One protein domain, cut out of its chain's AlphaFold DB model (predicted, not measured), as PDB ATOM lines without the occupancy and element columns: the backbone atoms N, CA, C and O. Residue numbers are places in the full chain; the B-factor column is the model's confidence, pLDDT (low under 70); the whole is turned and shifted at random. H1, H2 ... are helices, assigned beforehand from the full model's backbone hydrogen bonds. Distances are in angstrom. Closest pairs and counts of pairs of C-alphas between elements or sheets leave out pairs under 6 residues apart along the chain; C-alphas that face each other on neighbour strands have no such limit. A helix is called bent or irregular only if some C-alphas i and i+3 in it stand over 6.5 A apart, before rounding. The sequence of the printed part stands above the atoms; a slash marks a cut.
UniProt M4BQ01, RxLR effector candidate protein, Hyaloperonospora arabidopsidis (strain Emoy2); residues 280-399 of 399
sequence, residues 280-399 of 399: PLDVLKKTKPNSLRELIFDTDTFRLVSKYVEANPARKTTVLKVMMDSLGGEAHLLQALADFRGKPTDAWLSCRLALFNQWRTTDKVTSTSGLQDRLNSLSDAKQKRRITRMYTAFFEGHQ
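AT A GLANCE: This is residues 280 to 399 of the 399 residues of the protein "RxLR effector candidate protein" of Hyaloperonospora arabidopsidis (strain Emoy2) (UniProt M4BQ01). This is a rounded cluster of crossed helices, with H1 and H3 at one end, H2, H4, H5 and H6 in the middle, and H7 and H8 at the other end. H5 meets H4 at a corner and packs about perpendicular on residues 383 to 387 of H8. The printed part has 120 residues with eight named helices, H1 to H8 in order along the chain, and no named strand; the class is all helix. The whole is compact, with a radius of gyration of the C-alphas of 14.3 A, and its C-alphas span 37 by 31 by 23 A.

HOW THE PARTS SIT: H1, residues 280 to 284, touches H3, residues 299 to 310; their closest C-alphas, those of Pro 280 and Tyr 308, are 5.6 A apart. H2, residues 292 to 296, is only just irregular, with C-alphas 293 and 296 at 6.6 A, and only just touches H3, only at the corner, with 3 pairs of C-alphas within 8 A. The hub is H4, residues 319 to 327, which touches five helices. Among the helices that H4 touches are H1, with the C-alphas of Leu 281 and Val 322 closest at 5.7 A, and H2, with the C-alphas of Leu 292 and Leu 327 closest at 6.2 A. H4 and H5, residues 330 to 339, touch only at the corner, about perpendicular at 89 degrees; C-alphas 324 and 330 are closest, 5.6 A apart. H6, residues 346 to 361, touches H4 about perpendicular at 77 degrees, with Leu 320 and Cys 351 closest at 5.8 A between C-alphas. H7, residues 368 to 375, is near H5, and is close but not clearly touching H8, residues 381 to 396. H5 touches H8 about perpendicular at 84 degrees, with the C-alphas of Ala 338 and Gln 383 closest at 5.2 A. H1 and H8 are apart. Every O i to N i+4 pair is within hydrogen-bond range in H1, H3, H4, H5, H6, H7 and H8; H2 has 0 of 1, and 1 of 2 O i to N i+3 pairs.

IN THESE COORDINATES: H1 begins at C-alpha 280, (1.715, 116.906, 22.537). H3 is 16.2 A long, H5 14.1 A and H4 12.3 A. H6 runs 21.7 A from C-alpha 346 at (16.071, 124.742, 31.127). H8 runs 22.3 A and ends at C-alpha 396, (19.578, 116.412, 50.378).

THE WHOLE: The C-alphas farthest apart, those of Lys 286 and Gln 399, are 40.2 A apart. The printed part has no cut and no long link. The mean pLDDT of the printed part is 78.5; residues 283, 285 to 297, 313 to 315 and 398 to 399 are under 70.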
ATOM      1  N   PRO A 280       0.367 116.363  22.357       71.00
ATOM      2  CA  PRO A 280       1.715 116.906  22.537       71.00
ATOM      3  C   PRO A 280       2.829 116.018  21.952       71.00
ATOM      4  O   PRO A 280       3.828 116.529  21.455       71.00
ATOM      5  N   LEU A 281       2.631 114.695  21.921       70.88
ATOM      6  CA  LEU A 281       3.578 113.758  21.309       70.88
ATOM      7  C   LEU A 281       3.677 113.921  19.780       70.88
ATOM      8  O   LEU A 281       4.754 113.770  19.208       70.88
ATOM      9  N   ASP A 282       2.576 114.270  19.106       70.19
ATOM     10  CA  ASP A 282       2.565 114.505  17.653       70.19
ATOM     11  C   ASP A 282       3.286 115.807  17.277       70.19
ATOM     12  O   ASP A 282       3.798 115.936  16.163       70.19
ATOM     13  N   VAL A 283       3.300 116.777  18.197       68.19
ATOM     14  CA  VAL A 283       4.044 118.036  18.057       68.19
ATOM     15  C   VAL A 283       5.541 117.750  18.166       68.19
ATOM     16  O   VAL A 283       6.309 118.143  17.292       68.19
ATOM     17  N   LEU A 284       5.932 116.972  19.179       70.31
ATOM     18  CA  LEU A 284       7.320 116.602  19.449       70.31
ATOM     19  C   LEU A 284       7.966 115.769  18.332       70.31
ATOM     20  O   LEU A 284       9.110 116.005  17.961       70.31
ATOM     21  N   LYS A 285       7.226 114.827  17.734       66.38
ATOM     22  CA  LYS A 285       7.726 114.015  16.608       66.38
ATOM     23  C   LYS A 285       8.105 114.840  15.370       66.38
ATOM     24  O   LYS A 285       8.793 114.321  14.495       66.38
ATOM     25  N   LYS A 286       7.647 116.092  15.260       59.53
ATOM     26  CA  LYS A 286       7.807 116.917  14.055       59.53
ATOM     27  C   LYS A 286       8.739 118.102  14.177       59.53
ATOM     28  O   LYS A 286       9.110 118.641  13.140       59.53
ATOM     29  N   THR A 287       9.199 118.445  15.374       59.88
ATOM     30  CA  THR A 287      10.297 119.409  15.510       59.88
ATOM     31  C   THR A 287      11.623 118.876  14.945       59.88
ATOM     32  O   THR A 287      12.599 119.611  14.957       59.88
ATOM     33  N   LYS A 288      11.646 117.640  14.392       52.53
ATOM     34  CA  LYS A 288      12.792 116.987  13.726       52.53
ATOM     35  C   LYS A 288      14.100 117.306  14.468       52.53
ATOM     36  O   LYS A 288      14.996 117.901  13.873       52.53
ATOM     37  N   PRO A 289      14.220 116.953  15.761       53.88
ATOM     38  CA  PRO A 289      15.484 117.145  16.451       53.88
ATOM     39  C   PRO A 289      16.566 116.358  15.701       53.88
ATOM     40  O   PRO A 289      16.336 115.209  15.312       53.88
ATOM     41  N   ASN A 290      17.737 116.967  15.493       52.34
ATOM     42  CA  ASN A 290      18.853 116.353  14.758       52.34
ATOM     43  C   ASN A 290      19.256 114.988  15.348       52.34
ATOM     44  O   ASN A 290      19.755 114.116  14.640       52.34
ATOM     45  N   SER A 291      18.954 114.762  16.629       61.12
ATOM     46  CA  SER A 291      18.873 113.439  17.230       61.12
ATOM     47  C   SER A 291      17.811 113.404  18.334       61.12
ATOM     48  O   SER A 291      17.607 114.384  19.047       61.12
ATOM     49  N   LEU A 292      17.159 112.253  18.551       58.34
ATOM     50  CA  LEU A 292      16.240 112.064  19.688       58.34
ATOM     51  C   LEU A 292      16.914 112.399  21.031       58.34
ATOM     52  O   LEU A 292      16.253 112.887  21.936       58.34
ATOM     53  N   ARG A 293      18.236 112.214  21.151       61.06
ATOM     54  CA  ARG A 293      19.005 112.575  22.353       61.06
ATOM     55  C   ARG A 293      19.167 114.085  22.535       61.06
ATOM     56  O   ARG A 293      19.247 114.529  23.673       61.06
ATOM     57  N   GLU A 294      19.176 114.865  21.456       64.19
ATOM     58  CA  GLU A 294      19.231 116.332  21.508       64.19
ATOM     59  C   GLU A 294      17.914 116.987  21.918       64.19
ATOM     60  O   GLU A 294      17.892 118.141  22.335       64.19
ATOM     61  N   LEU A 295      16.825 116.222  21.897       63.12
ATOM     62  CA  LEU A 295      15.484 116.680  22.230       63.12
ATOM     63  C   LEU A 295      15.359 117.258  23.645       63.12
ATOM     64  O   LEU A 295      14.644 118.230  23.854       63.12
ATOM     65  N   ILE A 296      16.070 116.680  24.618       66.25
ATOM     66  CA  ILE A 296      16.104 117.184  26.003       66.25
ATOM     67  C   ILE A 296      17.011 118.411  26.173       66.25
ATOM     68  O   ILE A 296      17.061 118.986  27.260       66.25
ATOM     69  N   PHE A 297      17.741 118.802  25.126       66.44
ATOM     70  CA  PHE A 297      18.641 119.954  25.120       66.44
ATOM     71  C   PHE A 297      18.101 121.119  24.283       66.44
ATOM     72  O   PHE A 297      18.584 122.237  24.446       66.44
ATOM     73  N   ASP A 298      17.089 120.889  23.444       71.44
ATOM     74  CA  ASP A 298      16.424 121.929  22.665       71.44
ATOM     75  C   ASP A 298      15.369 122.670  23.507       71.44
ATOM     76  O   ASP A 298      14.260 122.185  23.754       71.44
ATOM     77  N   THR A 299      15.733 123.875  23.946       71.94
ATOM     78  CA  THR A 299      14.878 124.763  24.741       71.94
ATOM     79  C   THR A 299      13.602 125.168  24.000       71.94
ATOM     80  O   THR A 299      12.548 125.275  24.631       71.94
ATOM     81  N   ASP A 300      13.652 125.363  22.681       71.25
ATOM     82  CA  ASP A 300      12.493 125.818  21.911       71.25
ATOM     83  C   ASP A 300      11.474 124.698  21.741       71.25
ATOM     84  O   ASP A 300      10.281 124.898  22.002       71.25
ATOM     85  N   THR A 301      11.942 123.492  21.410       71.12
ATOM     86  CA  THR A 301      11.076 122.311  21.373       71.12
ATOM     87  C   THR A 301      10.479 122.014  22.750       71.12
ATOM     88  O   THR A 301       9.277 121.759  22.863       71.12
ATOM     89  N   PHE A 302      11.275 122.095  23.819       75.06
ATOM     90  CA  PHE A 302      10.786 121.880  25.179       75.06
ATOM     91  C   PHE A 302       9.723 122.905  25.591       75.06
ATOM     92  O   PHE A 302       8.684 122.537  26.148       75.06
ATOM     93  N   ARG A 303       9.940 124.190  25.281       76.62
ATOM     94  CA  ARG A 303       8.964 125.257  25.532       76.62
ATOM     95  C   ARG A 303       7.672 125.014  24.756       76.62
ATOM     96  O   ARG A 303       6.586 125.187  25.309       76.62
ATOM     97  N   LEU A 304       7.781 124.571  23.504       73.88
ATOM     98  CA  LEU A 304       6.631 124.233  22.672       73.88
ATOM     99  C   LEU A 304       5.818 123.088  23.291       73.88
ATOM    100  O   LEU A 304       4.626 123.255  23.535       73.88
ATOM    101  N   VAL A 305       6.448 121.952  23.611       78.31
ATOM    102  CA  VAL A 305       5.759 120.814  24.249       78.31
ATOM    103  C   VAL A 305       5.124 121.219  25.575       78.31
ATOM    104  O   VAL A 305       3.976 120.852  25.821       78.31
ATOM    105  N   SER A 306       5.829 121.997  26.401       79.94
ATOM    106  CA  SER A 306       5.304 122.488  27.683       79.94
ATOM    107  C   SER A 306       4.006 123.266  27.492       79.94
ATOM    108  O   SER A 306       2.993 122.915  28.094       79.94
ATOM    109  N   LYS A 307       3.987 124.205  26.539       77.56
ATOM    110  CA  LYS A 307       2.790 124.975  26.171       77.56
ATOM    111  C   LYS A 307       1.626 124.073  25.732       77.56
ATOM    112  O   LYS A 307       0.485 124.311  26.115       77.56
ATOM    113  N   TYR A 308       1.896 123.015  24.960       75.62
ATOM    114  CA  TYR A 308       0.868 122.058  24.515       75.62
ATOM    115  C   TYR A 308       0.321 121.179  25.644       75.62
ATOM    116  O   TYR A 308      -0.873 120.872  25.650       75.62
ATOM    117  N   VAL A 309       1.172 120.771  26.586       79.00
ATOM    118  CA  VAL A 309       0.763 120.009  27.771       79.00
ATOM    119  C   VAL A 309      -0.088 120.875  28.701       79.00
ATOM    120  O   VAL A 309      -1.164 120.441  29.109       79.00
ATOM    121  N   GLU A 310       0.346 122.107  28.979       79.81
ATOM    122  CA  GLU A 310      -0.375 123.068  29.825       79.81
ATOM    123  C   GLU A 310      -1.740 123.451  29.249       79.81
ATOM    124  O   GLU A 310      -2.720 123.518  29.987       79.81
ATOM    125  N   ALA A 311      -1.831 123.634  27.929       72.69
ATOM    126  CA  ALA A 311      -3.092 123.945  27.256       72.69
ATOM    127  C   ALA A 311      -4.091 122.768  27.247       72.69
ATOM    128  O   ALA A 311      -5.271 122.964  26.966       72.69
ATOM    129  N   ASN A 312      -3.650 121.540  27.560       70.31
ATOM    130  CA  ASN A 312      -4.475 120.328  27.496       70.31
ATOM    131  C   ASN A 312      -4.488 119.536  28.824       70.31
ATOM    132  O   ASN A 312      -4.191 118.332  28.827       70.31
ATOM    133  N   PRO A 313      -4.905 120.144  29.956       63.81
ATOM    134  CA  PRO A 313      -4.843 119.507  31.276       63.81
ATOM    135  C   PRO A 313      -5.749 118.270  31.381       63.81
ATOM    136  O   PRO A 313      -5.442 117.320  32.104       63.81
ATOM    137  N   ALA A 314      -6.831 118.223  30.593       61.16
ATOM    138  CA  ALA A 314      -7.762 117.097  30.536       61.16
ATOM    139  C   ALA A 314      -7.095 115.768  30.126       61.16
ATOM    140  O   ALA A 314      -7.579 114.698  30.493       61.16
ATOM    141  N   ARG A 315      -5.963 115.812  29.405       64.88
ATOM    142  CA  ARG A 315      -5.234 114.607  28.975       64.88
ATOM    143  C   ARG A 315      -4.385 113.974  30.084       64.88
ATOM    144  O   ARG A 315      -3.820 112.910  29.843       64.88
ATOM    145  N   LYS A 316      -4.274 114.604  31.270       70.69
ATOM    146  CA  LYS A 316      -3.441 114.148  32.407       70.69
ATOM    147  C   LYS A 316      -2.033 113.701  31.978       70.69
ATOM    148  O   LYS A 316      -1.474 112.749  32.520       70.69
ATOM    149  N   THR A 317      -1.479 114.349  30.954       77.88
ATOM    150  CA  THR A 317      -0.128 114.075  30.466       77.88
ATOM    151  C   THR A 317       0.830 115.098  31.059       77.88
ATOM    152  O   THR A 317       0.424 116.208  31.385       77.88
ATOM    153  N   THR A 318       2.098 114.732  31.207       82.69
ATOM    154  CA  THR A 318       3.152 115.636  31.676       82.69
ATOM    155  C   THR A 318       4.201 115.791  30.587       82.69
ATOM    156  O   THR A 318       4.360 114.905  29.747       82.69
ATOM    157  N   VAL A 319       4.945 116.898  30.606       82.25
ATOM    158  CA  VAL A 319       6.076 117.097  29.686       82.25
ATOM    159  C   VAL A 319       7.064 115.941  29.817       82.25
ATOM    160  O   VAL A 319       7.457 115.360  28.814       82.25
ATOM    161  N   LEU A 320       7.363 115.520  31.051       85.69
ATOM    162  CA  LEU A 320       8.204 114.355  31.326       85.69
ATOM    163  C   LEU A 320       7.696 113.089  30.622       85.69
ATOM    164  O   LEU A 320       8.478 112.416  29.960       85.69
ATOM    165  N   LYS A 321       6.396 112.781  30.720       85.06
ATOM    166  CA  LYS A 321       5.804 111.611  30.058       85.06
ATOM    167  C   LYS A 321       5.944 111.686  28.539       85.06
ATOM    168  O   LYS A 321       6.367 110.717  27.926       85.06
ATOM    169  N   VAL A 322       5.675 112.850  27.951       83.25
ATOM    170  CA  VAL A 322       5.810 113.067  26.501       83.25
ATOM    171  C   VAL A 322       7.266 112.889  26.046       83.25
ATOM    172  O   VAL A 322       7.518 112.272  25.013       83.25
ATOM    173  N   MET A 323       8.229 113.375  26.833       81.56
ATOM    174  CA  MET A 323       9.658 113.210  26.550       81.56
ATOM    175  C   MET A 323      10.107 111.750  26.701       81.56
ATOM    176  O   MET A 323      10.821 111.251  25.834       81.56
ATOM    177  N   MET A 324       9.655 111.041  27.743       84.81
ATOM    178  CA  MET A 324       9.915 109.605  27.909       84.81
ATOM    179  C   MET A 324       9.344 108.800  26.739       84.81
ATOM    180  O   MET A 324      10.069 108.008  26.144       84.81
ATOM    181  N   ASP A 325       8.087 109.038  26.360       84.12
ATOM    182  CA  ASP A 325       7.433 108.344  25.244       84.12
ATOM    183  C   ASP A 325       8.165 108.593  23.912       84.12
ATOM    184  O   ASP A 325       8.286 107.688  23.087       84.12
ATOM    185  N   SER A 326       8.702 109.801  23.706       79.00
ATOM    186  CA  SER A 326       9.480 110.151  22.509       79.00
ATOM    187  C   SER A 326      10.855 109.478  22.466       79.00
ATOM    188  O   SER A 326      11.303 109.034  21.412       79.00
ATOM    189  N   LEU A 327      11.523 109.372  23.616       78.38
ATOM    190  CA  LEU A 327      12.856 108.775  23.737       78.38
ATOM    191  C   LEU A 327      12.844 107.242  23.759       78.38
ATOM    192  O   LEU A 327      13.910 106.634  23.701       78.38
ATOM    193  N   GLY A 328      11.673 106.609  23.855       79.69
ATOM    194  CA  GLY A 328      11.560 105.158  24.019       79.69
ATOM    195  C   GLY A 328      11.712 104.698  25.474       79.69
ATOM    196  O   GLY A 328      12.245 103.620  25.732       79.69
ATOM    197  N   GLY A 329      11.274 105.518  26.429       85.69
ATOM    198  CA  GLY A 329      11.138 105.184  27.846       85.69
ATOM    199  C   GLY A 329      12.168 105.828  28.779       85.69
ATOM    200  O   GLY A 329      13.079 106.550  28.370       85.69
ATOM    201  N   GLU A 330      12.017 105.533  30.072       88.62
ATOM    202  CA  GLU A 330      12.835 106.079  31.165       88.62
ATOM    203  C   GLU A 330      14.332 105.764  30.997       88.62
ATOM    204  O   GLU A 330      15.169 106.635  31.211       88.62
ATOM    205  N   ALA A 331      14.684 104.557  30.540       86.94
ATOM    206  CA  ALA A 331      16.077 104.138  30.358       86.94
ATOM    207  C   ALA A 331      16.848 105.043  29.379       86.94
ATOM    208  O   ALA A 331      17.978 105.449  29.653       86.94
ATOM    209  N   HIS A 332      16.215 105.401  28.261       85.75
ATOM    210  CA  HIS A 332      16.800 106.283  27.252       85.75
ATOM    211  C   HIS A 332      16.886 107.731  27.743       85.75
ATOM    212  O   HIS A 332      17.883 108.407  27.483       85.75
ATOM    213  N   LEU A 333      15.891 108.196  28.510       86.88
ATOM    214  CA  LEU A 333      15.949 109.494  29.183       86.88
ATOM    215  C   LEU A 333      17.106 109.552  30.190       86.88
ATOM    216  O   LEU A 333      17.873 110.511  30.183       86.88
ATOM    217  N   LEU A 334      17.277 108.516  31.012       88.56
ATOM    218  CA  LEU A 334      18.382 108.418  31.966       88.56
ATOM    219  C   LEU A 334      19.740 108.430  31.270       88.56
ATOM    220  O   LEU A 334      20.646 109.133  31.717       88.56
ATOM    221  N   GLN A 335      19.873 107.697  30.163       86.62
ATOM    222  CA  GLN A 335      21.096 107.697  29.369       86.62
ATOM    223  C   GLN A 335      21.396 109.102  28.832       86.62
ATOM    224  O   GLN A 335      22.505 109.602  29.006       86.62
ATOM    225  N   ALA A 336      20.397 109.782  28.260       83.69
ATOM    226  CA  ALA A 336      20.554 111.132  27.725       83.69
ATOM    227  C   ALA A 336      20.907 112.162  28.821       83.69
ATOM    228  O   ALA A 336      21.812 112.982  28.638       83.69
ATOM    229  N   LEU A 337      20.273 112.084  29.998       87.50
ATOM    230  CA  LEU A 337      20.607 112.924  31.154       87.50
ATOM    231  C   LEU A 337      22.033 112.661  31.668       87.50
ATOM    232  O   LEU A 337      22.737 113.606  32.036       87.50
ATOM    233  N   ALA A 338      22.467 111.397  31.699       86.88
ATOM    234  CA  ALA A 338      23.792 110.998  32.167       86.88
ATOM    235  C   ALA A 338      24.917 111.377  31.191       86.88
ATOM    236  O   ALA A 338      26.014 111.735  31.633       86.88
ATOM    237  N   ASP A 339      24.653 111.327  29.886       84.56
ATOM    238  CA  ASP A 339      25.630 111.618  28.833       84.56
ATOM    239  C   ASP A 339      25.861 113.114  28.620       84.56
ATOM    240  O   ASP A 339      26.916 113.509  28.121       84.56
ATOM    241  N   PHE A 340      24.935 113.970  29.054       82.44
ATOM    242  CA  PHE A 340      25.033 115.408  28.834       82.44
ATOM    243  C   PHE A 340      26.274 116.033  29.485       82.44
ATOM    244  O   PHE A 340      26.432 115.987  30.703       82.44
ATOM    245  N   ARG A 341      27.171 116.646  28.707       76.94
ATOM    246  CA  ARG A 341      28.391 117.309  29.228       76.94
ATOM    247  C   ARG A 341      28.417 118.827  29.033       76.94
ATOM    248  O   ARG A 341      29.401 119.455  29.408       76.94
ATOM    249  N   GLY A 342      27.362 119.397  28.450       74.94
ATOM    250  CA  GLY A 342      27.238 120.835  28.214       74.94
ATOM    251  C   GLY A 342      26.777 121.623  29.444       74.94
ATOM    252  O   GLY A 342      26.620 121.079  30.539       74.94
ATOM    253  N   LYS A 343      26.534 122.925  29.247       80.12
ATOM    254  CA  LYS A 343      25.870 123.780  30.245       80.12
ATOM    255  C   LYS A 343      24.396 123.373  30.362       80.12
ATOM    256  O   LYS A 343      23.747 123.323  29.321       80.12
ATOM    257  N   PRO A 344      23.862 123.100  31.568       80.50
ATOM    258  CA  PRO A 344      22.456 122.740  31.749       80.50
ATOM    259  C   PRO A 344      21.522 123.734  31.056       80.50
ATOM    260  O   PRO A 344      21.630 124.934  31.290       80.50
ATOM    261  N   THR A 345      20.630 123.224  30.211       81.44
ATOM    262  CA  THR A 345      19.521 123.994  29.640       81.44
ATOM    263  C   THR A 345      18.293 123.878  30.538       81.44
ATOM    264  O   THR A 345      18.193 122.946  31.344       81.44
ATOM    265  N   ASP A 346      17.333 124.789  30.381       78.12
ATOM    266  CA  ASP A 346      16.071 124.742  31.127       78.12
ATOM    267  C   ASP A 346      15.327 123.424  30.872       78.12
ATOM    268  O   ASP A 346      14.884 122.769  31.812       78.12
ATOM    269  N   ALA A 347      15.302 122.965  29.617       78.88
ATOM    270  CA  ALA A 347      14.723 121.680  29.228       78.88
ATOM    271  C   ALA A 347      15.330 120.500  30.003       78.88
ATOM    272  O   ALA A 347      14.610 119.659  30.554       78.88
ATOM    273  N   TRP A 348      16.663 120.463  30.098       85.56
ATOM    274  CA  TRP A 348      17.387 119.421  30.817       85.56
ATOM    275  C   TRP A 348      17.100 119.464  32.320       85.56
ATOM    276  O   TRP A 348      16.832 118.428  32.936       85.56
ATOM    277  N   LEU A 349      17.126 120.663  32.912       85.69
ATOM    278  CA  LEU A 349      16.855 120.869  34.334       85.69
ATOM    279  C   LEU A 349      15.428 120.455  34.691       85.69
ATOM    280  O   LEU A 349      15.242 119.705  35.650       85.69
ATOM    281  N   SER A 350      14.441 120.878  33.904       84.38
ATOM    282  CA  SER A 350      13.033 120.552  34.116       84.38
ATOM    283  C   SER A 350      12.753 119.059  33.951       84.38
ATOM    284  O   SER A 350      12.073 118.485  34.800       84.38
ATOM    285  N   CYS A 351      13.312 118.396  32.929       86.44
ATOM    286  CA  CYS A 351      13.168 116.943  32.769       86.44
ATOM    287  C   CYS A 351      13.786 116.181  33.949       86.44
ATOM    288  O   CYS A 351      13.157 115.275  34.498       86.44
ATOM    289  N   ARG A 352      14.994 116.571  34.378       90.31
ATOM    290  CA  ARG A 352      15.682 115.962  35.526       90.31
ATOM    291  C   ARG A 352      14.886 116.136  36.819       90.31
ATOM    292  O   ARG A 352      14.676 115.167  37.541       90.31
ATOM    293  N   LEU A 353      14.450 117.361  37.112       89.31
ATOM    294  CA  LEU A 353      13.682 117.667  38.318       89.31
ATOM    295  C   LEU A 353      12.342 116.934  38.327       89.31
ATOM    296  O   LEU A 353      11.958 116.390  39.358       89.31
ATOM    297  N   ALA A 354      11.637 116.881  37.195       88.88
ATOM    298  CA  ALA A 354      10.379 116.152  37.095       88.88
ATOM    299  C   ALA A 354      10.577 114.646  37.329       88.88
ATOM    300  O   ALA A 354       9.806 114.050  38.077       88.88
ATOM    301  N   LEU A 355      11.624 114.045  36.748       90.12
ATOM    302  CA  LEU A 355      11.934 112.623  36.931       90.12
ATOM    303  C   LEU A 355      12.236 112.298  38.396       90.12
ATOM    304  O   LEU A 355      11.680 111.358  38.956       90.12
ATOM    305  N   PHE A 356      13.075 113.105  39.045       90.94
ATOM    306  CA  PHE A 356      13.437 112.878  40.444       90.94
ATOM    307  C   PHE A 356      12.276 113.144  41.403       90.94
ATOM    308  O   PHE A 356      12.108 112.417  42.384       90.94
ATOM    309  N   ASN A 357      11.429 114.127  41.098       88.19
ATOM    310  CA  ASN A 357      10.177 114.315  41.819       88.19
ATOM    311  C   ASN A 357       9.242 113.116  41.649       88.19
ATOM    312  O   ASN A 357       8.672 112.673  42.645       88.19
ATOM    313  N   GLN A 358       9.101 112.562  40.440       87.75
ATOM    314  CA  GLN A 358       8.309 111.351  40.202       87.75
ATOM    315  C   GLN A 358       8.841 110.170  41.025       87.75
ATOM    316  O   GLN A 358       8.069 109.532  41.741       87.75
ATOM    317  N   TRP A 359      10.155 109.942  41.011       89.25
ATOM    318  CA  TRP A 359      10.793 108.902  41.817       89.25
ATOM    319  C   TRP A 359      10.523 109.062  43.313       89.25
ATOM    320  O   TRP A 359      10.142 108.099  43.974       89.25
ATOM    321  N   ARG A 360      10.662 110.277  43.854       84.50
ATOM    322  CA  ARG A 360      10.440 110.543  45.281       84.50
ATOM    323  C   ARG A 360       8.971 110.403  45.680       84.50
ATOM    324  O   ARG A 360       8.662 109.776  46.688       84.50
ATOM    325  N   THR A 361       8.078 111.050  44.936       81.75
ATOM    326  CA  THR A 361       6.677 111.256  45.346       81.75
ATOM    327  C   THR A 361       5.758 110.129  44.910       81.75
ATOM    328  O   THR A 361       4.916 109.686  45.687       81.75
ATOM    329  N   THR A 362       5.921 109.659  43.675       77.75
ATOM    330  CA  THR A 362       5.021 108.684  43.053       77.75
ATOM    331  C   THR A 362       5.556 107.275  43.252       77.75
ATOM    332  O   THR A 362       4.845 106.415  43.765       77.75
ATOM    333  N   ASP A 363       6.835 107.061  42.937       78.38
ATOM    334  CA  ASP A 363       7.453 105.732  42.986       78.38
ATOM    335  C   ASP A 363       8.071 105.401  44.356       78.38
ATOM    336  O   ASP A 363       8.548 104.287  44.566       78.38
ATOM    337  N   LYS A 364       8.054 106.360  45.296       79.94
ATOM    338  CA  LYS A 364       8.566 106.237  46.675       79.94
ATOM    339  C   LYS A 364      10.001 105.700  46.757       79.94
ATOM    340  O   LYS A 364      10.355 104.969  47.682       79.94
ATOM    341  N   VAL A 365      10.854 106.097  45.816       79.19
ATOM    342  CA  VAL A 365      12.282 105.761  45.791       79.19
ATOM    343  C   VAL A 365      13.016 106.610  46.830       79.19
ATOM    344  O   VAL A 365      13.589 107.653  46.528       79.19
ATOM    345  N   THR A 366      12.973 106.191  48.090       72.56
ATOM    346  CA  THR A 366      13.616 106.892  49.217       72.56
ATOM    347  C   THR A 366      14.875 106.190  49.724       72.56
ATOM    348  O   THR A 366      15.583 106.740  50.564       72.56
ATOM    349  N   SER A 367      15.179 104.996  49.209       74.00
ATOM    350  CA  SER A 367      16.339 104.190  49.593       74.00
ATOM    351  C   SER A 367      17.342 104.027  48.450       74.00
ATOM    352  O   SER A 367      17.011 104.096  47.262       74.00
ATOM    353  N   THR A 368      18.590 103.739  48.814       73.56
ATOM    354  CA  THR A 368      19.670 103.399  47.878       73.56
ATOM    355  C   THR A 368      19.377 102.140  47.060       73.56
ATOM    356  O   THR A 368      19.772 102.081  45.899       73.56
ATOM    357  N   SER A 369      18.653 101.163  47.618       74.12
ATOM    358  CA  SER A 369      18.244  99.952  46.895       74.12
ATOM    359  C   SER A 369      17.231 100.248  45.784       74.12
ATOM    360  O   SER A 369      17.449  99.834  44.650       74.12
ATOM    361  N   GLY A 370      16.194 101.048  46.061       77.44
ATOM    362  CA  GLY A 370      15.197 101.418  45.049       77.44
ATOM    363  C   GLY A 370      15.777 102.273  43.918       77.44
ATOM    364  O   GLY A 370      15.357 102.160  42.767       77.44
ATOM    365  N   LEU A 371      16.784 103.100  44.220       83.81
ATOM    366  CA  LEU A 371      17.527 103.839  43.199       83.81
ATOM    367  C   LEU A 371      18.354 102.893  42.318       83.81
ATOM    368  O   LEU A 371      18.404 103.069  41.103       83.81
ATOM    369  N   GLN A 372      18.990 101.881  42.910       82.25
ATOM    370  CA  GLN A 372      19.811 100.925  42.171       82.25
ATOM    371  C   GLN A 372      18.983 100.130  41.153       82.25
ATOM    372  O   GLN A 372      19.438  99.942  40.025       82.25
ATOM    373  N   ASP A 373      17.753  99.753  41.508       82.38
ATOM    374  CA  ASP A 373      16.829  99.053  40.609       82.38
ATOM    375  C   ASP A 373      16.477  99.888  39.370       82.38
ATOM    376  O   ASP A 373      16.471  99.370  38.253       82.38
ATOM    377  N   ARG A 374      16.286 101.205  39.534       83.38
ATOM    378  CA  ARG A 374      16.068 102.136  38.410       83.38
ATOM    379  C   ARG A 374      17.314 102.310  37.552       83.38
ATOM    380  O   ARG A 374      17.232 102.384  36.332       83.38
ATOM    381  N   LEU A 375      18.490 102.331  38.175       87.31
ATOM    382  CA  LEU A 375      19.767 102.489  37.479       87.31
ATOM    383  C   LEU A 375      20.240 101.214  36.774       87.31
ATOM    384  O   LEU A 375      21.177 101.282  35.977       87.31
ATOM    385  N   ASN A 376      19.619 100.059  37.023       85.31
ATOM    386  CA  ASN A 376      19.963  98.811  36.339       85.31
ATOM    387  C   ASN A 376      19.678  98.851  34.834       85.31
ATOM    388  O   ASN A 376      20.306  98.099  34.093       85.31
ATOM    389  N   SER A 377      18.836  99.780  34.369       79.31
ATOM    390  CA  SER A 377      18.622 100.026  32.941       79.31
ATOM    391  C   SER A 377      19.805 100.713  32.244       79.31
ATOM    392  O   SER A 377      19.843 100.767  31.018       79.31
ATOM    393  N   LEU A 378      20.762 101.267  32.997       83.81
ATOM    394  CA  LEU A 378      21.997 101.830  32.454       83.81
ATOM    395  C   LEU A 378      23.083 100.750  32.424       83.81
ATOM    396  O   LEU A 378      23.291 100.039  33.408       83.81
ATOM    397  N   SER A 379      23.821 100.638  31.322       82.19
ATOM    398  CA  SER A 379      24.930  99.680  31.206       82.19
ATOM    399  C   SER A 379      26.256 100.232  31.747       82.19
ATOM    400  O   SER A 379      27.070  99.469  32.262       82.19
ATOM    401  N   ASP A 380      26.468 101.552  31.704       88.44
ATOM    402  CA  ASP A 380      27.723 102.188  32.123       88.44
ATOM    403  C   ASP A 380      27.722 102.572  33.616       88.44
ATOM    404  O   ASP A 380      26.933 103.397  34.088       88.44
ATOM    405  N   ALA A 381      28.681 102.029  34.372       86.75
ATOM    406  CA  ALA A 381      28.891 102.345  35.784       86.75
ATOM    407  C   ALA A 381      29.172 103.839  36.041       86.75
ATOM    408  O   ALA A 381      28.816 104.368  37.099       86.75
ATOM    409  N   LYS A 382      29.794 104.544  35.089       87.25
ATOM    410  CA  LYS A 382      30.056 105.984  35.189       87.25
ATOM    411  C   LYS A 382      28.767 106.793  35.061       87.25
ATOM    412  O   LYS A 382      28.573 107.728  35.842       87.25
ATOM    413  N   GLN A 383      27.873 106.407  34.148       88.62
ATOM    414  CA  GLN A 383      26.533 106.990  34.031       88.62
ATOM    415  C   GLN A 383      25.722 106.758  35.309       88.62
ATOM    416  O   GLN A 383      25.188 107.723  35.860       88.62
ATOM    417  N   LYS A 384      25.719 105.524  35.845       90.38
ATOM    418  CA  LYS A 384      25.048 105.199  37.119       90.38
ATOM    419  C   LYS A 384      25.508 106.119  38.242       90.38
ATOM    420  O   LYS A 384      24.695 106.836  38.814       90.38
ATOM    421  N   ARG A 385      26.825 106.194  38.488       88.50
ATOM    422  CA  ARG A 385      27.405 107.069  39.526       88.50
ATOM    423  C   ARG A 385      27.007 108.532  39.346       88.50
ATOM    424  O   ARG A 385      26.818 109.239  40.333       88.50
ATOM    425  N   ARG A 386      26.902 109.004  38.103       88.50
ATOM    426  CA  ARG A 386      26.521 110.386  37.813       88.50
ATOM    427  C   ARG A 386      25.062 110.660  38.162       88.50
ATOM    428  O   ARG A 386      24.805 111.644  38.849       88.50
ATOM    429  N   ILE A 387      24.135 109.801  37.733       89.81
ATOM    430  CA  ILE A 387      22.722 109.930  38.109       89.81
ATOM    431  C   ILE A 387      22.564 109.820  39.629       89.81
ATOM    432  O   ILE A 387      21.887 110.663  40.209       89.81
ATOM    433  N   THR A 388      23.252 108.874  40.284       89.50
ATOM    434  CA  THR A 388      23.232 108.738  41.750       89.50
ATOM    435  C   THR A 388      23.608 110.044  42.437       89.50
ATOM    436  O   THR A 388      22.835 110.540  43.244       89.50
ATOM    437  N   ARG A 389      24.741 110.661  42.068       88.69
ATOM    438  CA  ARG A 389      25.160 111.949  42.654       88.69
ATOM    439  C   ARG A 389      24.120 113.048  42.452       88.69
ATOM    440  O   ARG A 389      23.883 113.830  43.363       88.69
ATOM    441  N   MET A 390      23.512 113.116  41.266       89.56
ATOM    442  CA  MET A 390      22.484 114.118  40.981       89.56
ATOM    443  C   MET A 390      21.217 113.898  41.811       89.56
ATOM    444  O   MET A 390      20.648 114.874  42.292       89.56
ATOM    445  N   TYR A 391      20.787 112.646  41.987       88.12
ATOM    446  CA  TYR A 391      19.616 112.317  42.797       88.12
ATOM    447  C   TYR A 391      19.867 112.554  44.287       88.12
ATOM    448  O   TYR A 391      19.031 113.153  44.952       88.12
ATOM    449  N   THR A 392      21.037 112.161  44.801       85.62
ATOM    450  CA  THR A 392      21.427 112.414  46.195       85.62
ATOM    451  C   THR A 392      21.447 113.909  46.500       85.62
ATOM    452  O   THR A 392      20.791 114.330  47.444       85.62
ATOM    453  N   ALA A 393      22.081 114.724  45.649       85.88
ATOM    454  CA  ALA A 393      22.096 116.178  45.822       85.88
ATOM    455  C   ALA A 393      20.686 116.800  45.773       85.88
ATOM    456  O   ALA A 393      20.388 117.734  46.511       85.88
ATOM    457  N   PHE A 394      19.803 116.280  44.915       86.06
ATOM    458  CA  PHE A 394      18.398 116.690  44.870       86.06
ATOM    459  C   PHE A 394      17.637 116.309  46.151       86.06
ATOM    460  O   PHE A 394      16.829 117.092  46.641       86.06
ATOM    461  N   PHE A 395      17.887 115.115  46.690       79.88
ATOM    462  CA  PHE A 395      17.224 114.623  47.894       79.88
ATOM    463  C   PHE A 395      17.677 115.384  49.146       79.88
ATOM    464  O   PHE A 395      16.836 115.786  49.942       79.88
ATOM    465  N   GLU A 396      18.982 115.631  49.284       80.19
ATOM    466  CA  GLU A 396      19.578 116.412  50.378       80.19
ATOM    467  C   GLU A 396      19.114 117.875  50.362       80.19
ATOM    468  O   GLU A 396      18.849 118.442  51.414       80.19
ATOM    469  N   GLY A 397      18.941 118.478  49.181       72.56
ATOM    470  CA  GLY A 397      18.436 119.850  49.043       72.56
ATOM    471  C   GLY A 397      16.935 120.031  49.314       72.56
ATOM    472  O   GLY A 397      16.433 121.151  49.222       72.56
ATOM    473  N   HIS A 398      16.203 118.951  49.601       60.72
ATOM    474  CA  HIS A 398      14.770 118.976  49.908       60.72
ATOM    475  C   HIS A 398      14.404 118.224  51.206       60.72
ATOM    476  O   HIS A 398      13.241 117.808  51.365       60.72
ATOM    477  N   GLN A 399      15.395 118.012  52.075       55.41
ATOM    478  CA  GLN A 399      15.218 117.798  53.515       55.41
ATOM    479  C   GLN A 399      15.155 119.159  54.203       55.41
ATOM    480  O   GLN A 399      14.362 119.266  55.164       55.41
TER     481      GLN A 399